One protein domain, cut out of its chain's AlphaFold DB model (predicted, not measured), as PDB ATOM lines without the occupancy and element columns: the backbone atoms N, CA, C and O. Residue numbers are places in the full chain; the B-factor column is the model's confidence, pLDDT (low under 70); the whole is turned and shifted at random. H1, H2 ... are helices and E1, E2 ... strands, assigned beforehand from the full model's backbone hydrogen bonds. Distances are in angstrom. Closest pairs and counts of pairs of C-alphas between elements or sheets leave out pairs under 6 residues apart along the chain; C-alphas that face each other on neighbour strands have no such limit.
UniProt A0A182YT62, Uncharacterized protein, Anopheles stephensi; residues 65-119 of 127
ATOM      1  N   HIS A  65     -28.639  28.869  23.261       87.00
ATOM      2  CA  HIS A  65     -29.569  27.743  23.265       87.00
ATOM      3  C   HIS A  65     -30.152  27.475  21.872       87.00
ATOM      4  O   HIS A  65     -30.235  26.319  21.454       87.00
ATOM      5  N   LEU A  66     -30.501  28.532  21.132       89.88
ATOM      6  CA  LEU A  66     -30.966  28.433  19.748       89.88
ATOM      7  C   LEU A  66     -29.926  27.799  18.819       89.88
ATOM      8  O   LEU A  66     -30.263  26.892  18.060       89.88
ATOM      9  N   LEU A  67     -28.666  28.231  18.899       91.50
ATOM     10  CA  LEU A  67     -27.583  27.676  18.081       91.50
ATOM     11  C   LEU A  67     -27.354  26.192  18.374       91.50
ATOM     12  O   LEU A  67     -27.178  25.392  17.456       91.50
ATOM     13  N   LYS A  68     -27.423  25.805  19.647       87.75
ATOM     14  CA  LYS A  68     -27.326  24.405  20.064       87.75
ATOM     15  C   LYS A  68     -28.476  23.556  19.516       87.75
ATOM     16  O   LYS A  68     -28.229  22.450  19.037       87.75
ATOM     17  N   LEU A  69     -29.715  24.055  19.562       89.62
ATOM     18  CA  LEU A  69     -30.869  23.369  18.966       89.62
ATOM     19  C   LEU A  69     -30.710  23.226  17.450       89.62
ATOM     20  O   LEU A  69     -30.925  22.138  16.920       89.62
ATOM     21  N   LEU A  70     -30.267  24.288  16.775       91.88
ATOM     22  CA  LEU A  70     -29.990  24.269  15.341       91.88
ATOM     23  C   LEU A  70     -28.921  23.224  14.992       91.88
ATOM     24  O   LEU A  70     -29.122  22.427  14.078       91.88
ATOM     25  N   ARG A  71     -27.817  23.168  15.749       90.81
ATOM     26  CA  ARG A  71     -26.788  22.128  15.600       90.81
ATOM     27  C   ARG A  71     -27.382  20.734  15.757       90.81
ATOM     28  O   ARG A  71     -27.116  19.876  14.923       90.81
ATOM     29  N   ASN A  72     -28.178  20.503  16.803       89.38
ATOM     30  CA  ASN A  72     -28.782  19.193  17.051       89.38
ATOM     31  C   ASN A  72     -29.692  18.774  15.890       89.38
ATOM     32  O   ASN A  72     -29.571  17.656  15.408       89.38
ATOM     33  N   TRP A  73     -30.536  19.676  15.381       92.50
ATOM     34  CA  TRP A  73     -31.371  19.391  14.210       92.50
ATOM     35  C   TRP A  73     -30.552  19.103  12.951       92.50
ATOM     36  O   TRP A  73     -30.887  18.172  12.225       92.50
ATOM     37  N   LEU A  74     -29.465  19.843  12.703       93.12
ATOM     38  CA  LEU A  74     -28.583  19.593  11.558       93.12
ATOM     39  C   LEU A  74     -27.984  18.181  11.588       93.12
ATOM     40  O   LEU A  74     -27.903  17.527  10.548       93.12
ATOM     41  N   VAL A  75     -27.543  17.744  12.769       89.12
ATOM     42  CA  VAL A  75     -26.946  16.419  12.984       89.12
ATOM     43  C   VAL A  75     -28.002  15.321  12.903       89.12
ATOM     44  O   VAL A  75     -27.804  14.348  12.184       89.12
ATOM     45  N   ASP A  76     -29.106  15.475  13.634       88.88
ATOM     46  CA  ASP A  76     -30.091  14.409  13.827       88.88
ATOM     47  C   ASP A  76     -30.994  14.229  12.585       88.88
ATOM     48  O   ASP A  76     -31.456  13.120  12.309       88.88
ATOM     49  N   HIS A  77     -31.262  15.303  11.830       90.75
ATOM     50  CA  HIS A  77     -32.264  15.310  10.751       90.75
ATOM     51  C   HIS A  77     -31.816  16.020   9.463       90.75
ATOM     52  O   HIS A  77     -32.133  15.562   8.365       90.75
ATOM     53  N   GLY A  78     -31.091  17.133   9.575       92.50
ATOM     54  CA  GLY A  78     -30.825  18.043   8.460       92.50
ATOM     55  C   GLY A  78     -31.968  19.034   8.190       92.50
ATOM     56  O   GLY A  78     -32.945  19.115   8.933       92.50
ATOM     57  N   PHE A  79     -31.835  19.823   7.123       95.50
ATOM     58  CA  PHE A  79     -32.771  20.883   6.741       95.50
ATOM     59  C   PHE A  79     -33.150  20.811   5.268       95.50
ATOM     60  O   PHE A  79     -32.306  20.546   4.414       95.50
ATOM     61  N   HIS A  80     -34.394  21.160   4.954       95.50
ATOM     62  CA  HIS A  80     -34.816  21.420   3.582       95.50
ATOM     63  C   HIS A  80     -34.639  22.905   3.267       95.50
ATOM     64  O   HIS A  80     -35.195  23.766   3.949       95.50
ATOM     65  N   TYR A  81     -33.879  23.219   2.221       93.94
ATOM     66  CA  TYR A  81     -33.666  24.586   1.764       93.94
ATOM     67  C   TYR A  81     -33.622  24.640   0.239       93.94
ATOM     68  O   TYR A  81     -32.716  24.075  -0.370       93.94
ATOM     69  N   LYS A  82     -34.586  25.342  -0.374       93.94
ATOM     70  CA  LYS A  82     -34.701  25.499  -1.840       93.94
ATOM     71  C   LYS A  82     -34.558  24.156  -2.577       93.94
ATOM     72  O   LYS A  82     -33.646  23.985  -3.385       93.94
ATOM     73  N   ASP A  83     -35.399  23.192  -2.197       94.31
ATOM     74  CA  ASP A  83     -35.450  21.818  -2.731       94.31
ATOM     75  C   ASP A  83     -34.182  20.972  -2.531       94.31
ATOM     76  O   ASP A  83     -34.058  19.877  -3.079       94.31
ATOM     77  N   LYS A  84     -33.239  21.440  -1.709       94.31
ATOM     78  CA  LYS A  84     -32.040  20.694  -1.327       94.31
ATOM     79  C   LYS A  84     -32.122  20.263   0.126       94.31
ATOM     80  O   LYS A  84     -32.597  21.013   0.977       94.31
ATOM     81  N   VAL A  85     -31.604  19.073   0.406       94.31
ATOM     82  CA  VAL A  85     -31.405  18.590   1.773       94.31
ATOM     83  C   VAL A  85     -29.992  18.959   2.214       94.31
ATOM     84  O   VAL A  85     -29.010  18.511   1.627       94.31
ATOM     85  N   ILE A  86     -29.897  19.798   3.239       95.31
ATOM     86  CA  ILE A  86     -28.658  20.140   3.933       95.31
ATOM     87  C   ILE A  86     -28.533  19.180   5.115       95.31
ATOM     88  O   ILE A  86     -29.356  19.224   6.021       95.31
ATOM     89  N   SER A  87     -27.516  18.325   5.127       93.62
ATOM     90  CA  SER A  87     -27.274  17.372   6.216       93.62
ATOM     91  C   SER A  87     -25.877  17.542   6.804       93.62
ATOM     92  O   SER A  87     -25.015  18.196   6.215       93.62
ATOM     93  N   ALA A  88     -25.633  16.922   7.959       92.12
ATOM     94  CA  ALA A  88     -24.307  16.886   8.571       92.12
ATOM     95  C   ALA A  88     -23.299  15.979   7.831       92.12
ATOM     96  O   ALA A  88     -22.117  16.006   8.161       92.12
ATOM     97  N   LYS A  89     -23.722  15.204   6.820       90.44
ATOM     98  CA  LYS A  89     -22.858  14.226   6.136       90.44
ATOM     99  C   LYS A  89     -21.560  14.829   5.573       90.44
ATOM    100  O   LYS A  89     -20.507  14.300   5.905       90.44
ATOM    101  N   PRO A  90     -21.568  15.959   4.837       90.25
ATOM    102  CA  PRO A  90     -20.324  16.552   4.342       90.25
ATOM    103  C   PRO A  90     -19.347  16.962   5.456       90.25
ATOM    104  O   PRO A  90     -18.139  16.981   5.235       90.25
ATOM    105  N   LEU A  91     -19.851  17.294   6.653       88.12
ATOM    106  CA  LEU A  91     -19.012  17.596   7.816       88.12
ATOM    107  C   LEU A  91     -18.379  16.321   8.385       88.12
ATOM    108  O   LEU A  91     -17.204  16.342   8.740       88.12
ATOM    109  N   LEU A  92     -19.136  15.222   8.445       85.38
ATOM    110  CA  LEU A  92     -18.633  13.915   8.878       85.38
ATOM    111  C   LEU A  92     -17.584  13.375   7.904       85.38
ATOM    112  O   LEU A  92     -16.489  13.031   8.339       85.38
ATOM    113  N   ASP A  93     -17.863  13.420   6.599       86.75
ATOM    114  CA  ASP A  93     -16.928  13.006   5.546       86.75
ATOM    115  C   ASP A  93     -15.603  13.795   5.651       86.75
ATOM    116  O   ASP A  93     -14.514  13.235   5.530       86.75
ATOM    117  N   LEU A  94     -15.666  15.103   5.949       85.38
ATOM    118  CA  LEU A  94     -14.478  15.935   6.169       85.38
ATOM    119  C   LEU A  94     -13.668  15.496   7.402       85.38
ATOM    120  O   LEU A  94     -12.434  15.499   7.361       85.38
ATOM    121  N   ILE A  95     -14.340  15.124   8.495       83.69
ATOM    122  CA  ILE A  95     -13.689  14.618   9.712       83.69
ATOM    123  C   ILE A  95     -13.054  13.245   9.452       83.69
ATOM    124  O   ILE A  95     -11.926  13.009   9.880       83.69
ATOM    125  N   GLU A  96     -13.729  12.356   8.724       82.06
ATOM    126  CA  GLU A  96     -13.190  11.046   8.343       82.06
ATOM    127  C   GLU A  96     -11.956  11.180   7.456       82.06
ATOM    128  O   GLU A  96     -10.941  10.542   7.722       82.06
ATOM    129  N   VAL A  97     -11.984  12.068   6.458       81.12
ATOM    130  CA  VAL A  97     -10.816  12.353   5.612       81.12
ATOM    131  C   VAL A  97      -9.654  12.913   6.437       81.12
ATOM    132  O   VAL A  97      -8.503  12.560   6.184       81.12
ATOM    133  N   LYS A  98      -9.930  13.755   7.440       75.88
ATOM    134  CA  LYS A  98      -8.914  14.253   8.381       75.88
ATOM    135  C   LYS A  98      -8.321  13.127   9.233       75.88
ATOM    136  O   LYS A  98      -7.114  13.113   9.440       75.88
ATOM    137  N   ASN A  99      -9.144  12.193   9.706       73.38
ATOM    138  CA  ASN A  99      -8.710  11.101  10.583       73.38
ATOM    139  C   ASN A  99      -8.065   9.925   9.823       73.38
ATOM    140  O   ASN A  99      -7.213   9.240  10.378       73.38
ATOM    141  N   GLY A 100      -8.467   9.681   8.572       69.12
ATOM    142  CA  GLY A 100      -7.993   8.581   7.724       69.12
ATOM    143  C   GLY A 100      -6.762   8.911   6.875       69.12
ATOM    144  O   GLY A 100      -6.146   8.004   6.314       69.12
ATOM    145  N   LYS A 101      -6.365  10.186   6.774       54.25
ATOM    146  CA  LYS A 101      -5.133  10.588   6.081       54.25
ATOM    147  C   LYS A 101      -3.914  10.503   7.001       54.25
ATOM    148  O   LYS A 101      -3.559  11.458   7.682       54.25
ATOM    149  N   MET A 102      -3.210   9.378   6.908       50.00
ATOM    150  CA  MET A 102      -1.747   9.334   6.972       50.00
ATOM    151  C   MET A 102      -1.191   9.797   5.616       50.00
ATOM    152  O   MET A 102      -0.895   8.921   4.830       50.00
ATOM    153  N   TYR A 103      -1.091  11.095   5.291       44.41
ATOM    154  CA  TYR A 103      -0.166  11.583   4.242       44.41
ATOM    155  C   TYR A 103       0.128  13.086   4.386       44.41
ATOM    156  O   TYR A 103      -0.786  13.910   4.419       44.41
ATOM    157  N   GLU A 104       1.432  13.344   4.505       47.53
ATOM    158  CA  GLU A 104       2.261  14.515   4.179       47.53
ATOM    159  C   GLU A 104       1.592  15.896   4.042       47.53
ATOM    160  O   GLU A 104       0.794  16.155   3.146       47.53
ATOM    161  N   GLU A 105       2.017  16.795   4.939       49.62
ATOM    162  CA  GLU A 105       2.091  18.252   4.763       49.62
ATOM    163  C   GLU A 105       0.987  18.901   3.914       49.62
ATOM    164  O   GLU A 105       1.242  19.534   2.893       49.62
ATOM    165  N   GLN A 106      -0.262  18.843   4.373       47.66
ATOM    166  CA  GLN A 106      -1.252  19.835   3.960       47.66
ATOM    167  C   GLN A 106      -1.939  20.434   5.179       47.66
ATOM    168  O   GLN A 106      -2.583  19.759   5.981       47.66
ATOM    169  N   GLN A 107      -1.737  21.742   5.305       52.72
ATOM    170  CA  GLN A 107      -2.277  22.632   6.316       52.72
ATOM    171  C   GLN A 107      -3.745  22.306   6.616       52.72
ATOM    172  O   GLN A 107      -4.594  22.302   5.727       52.72
ATOM    173  N   SER A 108      -4.037  21.995   7.881       57.12
ATOM    174  CA  SER A 108      -5.382  21.631   8.321       57.12
ATOM    175  C   SER A 108      -6.338  22.804   8.093       57.12
ATOM    176  O   SER A 108      -6.330  23.772   8.850       57.12
ATOM    177  N   TYR A 109      -7.175  22.720   7.058       63.84
ATOM    178  CA  TYR A 109      -8.164  23.755   6.732       63.84
ATOM    179  C   TYR A 109      -9.252  23.913   7.816       63.84
ATOM    180  O   TYR A 109      -9.949  24.924   7.842       63.84
ATOM    181  N   CYS A 110      -9.399  22.942   8.731       66.31
ATOM    182  CA  CYS A 110     -10.337  23.005   9.856       66.31
ATOM    183  C   CYS A 110      -9.762  22.310  11.115       66.31
ATOM    184  O   CYS A 110     -10.054  21.135  11.388       66.31
ATOM    185  N   PRO A 111      -8.920  23.006  11.902       69.12
ATOM    186  CA  PRO A 111      -8.233  22.392  13.037       69.12
ATOM    187  C   PRO A 111      -9.188  22.052  14.190       69.12
ATOM    188  O   PRO A 111      -8.992  21.036  14.854       69.12
ATOM    189  N   VAL A 112     -10.252  22.844  14.374       80.69
ATOM    190  CA  VAL A 112     -11.158  22.759  15.533       80.69
ATOM    191  C   VAL A 112     -12.211  21.651  15.397       80.69
ATOM    192  O   VAL A 112     -12.570  21.039  16.396       80.69
ATOM    193  N   LEU A 113     -12.686  21.339  14.183       79.25
ATOM    194  CA  LEU A 113     -13.758  20.353  13.993       79.25
ATOM    195  C   LEU A 113     -13.266  18.919  14.268       79.25
ATOM    196  O   LEU A 113     -12.232  18.477  13.750       79.25
ATOM    197  N   GLN A 114     -14.031  18.204  15.092       78.81
ATOM    198  CA  GLN A 114     -13.807  16.823  15.544       78.81
ATOM    199  C   GLN A 114     -15.164  16.115  15.693       78.81
ATOM    200  O   GLN A 114     -16.168  16.804  15.874       78.81
ATOM    201  N   LEU A 115     -15.194  14.773  15.703       73.44
ATOM    202  CA  LEU A 115     -16.433  13.978  15.849       73.44
ATOM    203  C   LEU A 115     -17.286  14.396  17.057       73.44
ATOM    204  O   LEU A 115     -18.494  14.563  16.933       73.44
ATOM    205  N   SER A 116     -16.649  14.722  18.184       75.69
ATOM    206  CA  SER A 116     -17.318  15.205  19.399       75.69
ATOM    207  C   SER A 116     -18.228  16.429  19.185       75.69
ATOM    208  O   SER A 116     -19.215  16.593  19.906       75.69
ATOM    209  N   HIS A 117     -17.952  17.270  18.181       76.38
ATOM    210  CA  HIS A 117     -18.769  18.442  17.836       76.38
ATOM    211  C   HIS A 117     -20.090  18.060  17.155       76.38
ATOM    212  O   HIS A 117     -21.082  18.789  17.257       76.38
ATOM    213  N   CYS A 118     -20.129  16.892  16.516       67.12
ATOM    214  CA  CYS A 118     -21.337  16.309  15.948       67.12
ATOM    215  C   CYS A 118     -22.226  15.656  17.020       67.12
ATOM    216  O   CYS A 118     -23.342  15.271  16.710       67.12
ATOM    217  N   GLY A 119     -21.826  15.654  18.297       63.12
ATOM    218  CA  GLY A 119     -22.735  15.382  19.413       63.12
ATOM    219  C   GLY A 119     -23.071  13.904  19.608       63.12
ATOM    220  O   GLY A 119     -24.246  13.555  19.704       63.12
TER     221      GLY A 119
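Overview. This is residues 65 to 119 of the 127 residues of an uncharacterized protein of Anopheles stephensi (UniProt A0A182YT62). A helix, H1, and a small two-stranded hairpin, E1 and E2, form one end of a loose model, and a second helix, H2, leads away from them. Beyond H2 a long loop swings out, residues 100 to 107 sticking out free, and folds back to the short helix H3, which sits between H2 and the last turn of H1. The 55 printed residues hold three named helices and two named strands, in the order H1, E1, E2, H2, H3, with an antiparallel sheet E1 - E2; the class is mostly helix. The whole is loose, with a radius of gyration of the C-alphas of 13.5 A, and only just flat, spanning 38 by 27 by 15 A.

Arrangement. H1, residues 65 to 76, has Trp 73 closest to Phe 79 of E1, residues 79 to 81, their C-alphas 7.7 A apart. E1 and E2, residues 84 to 86, form a hairpin, antiparallel at 142 degrees; N 79 and O 86 are within hydrogen-bond range at 2.8 A, as are N 84 and O 81 at 3.0 A. H2, residues 89 to 100, is only just apart from H1, the closest C-alphas being 8.3 A apart. H3, residues 115 to 118, only just touches H2, with 3 pairs of C-alphas within 8 A, from residues 92 to 95 of H2 alone; the closest are Ile 95 and Leu 115, 6.8 A. H3 and H1 are close but not clearly touching, the closest C-alphas being those of Val 75 and Cys 118, 6.3 A. In H1 and H2 every O i to N i+4 pair is within hydrogen-bond range; H3 is too short for one.

Along the chain. H1 runs 16.3 A from C-alpha 65 at (-29.569, 27.743, 23.265). E1 and E2 each measure 6.3 A. H2 runs 16.0 A to C-alpha 100 at (-7.993, 8.581, 7.724). H3 measures 5.4 A and ends at C-alpha 118, (-21.337, 16.309, 15.948).

Size, cuts and confidence. The C-alphas farthest apart, those of His 65 and Glu 104, are 39.4 A apart. The printed part has no cut; the link H2 to H3, 14 residues, is long and the others are tight. Mean pLDDT of the printed part is 79.9, with residues 100 to 111 and 118 to 119 under 70.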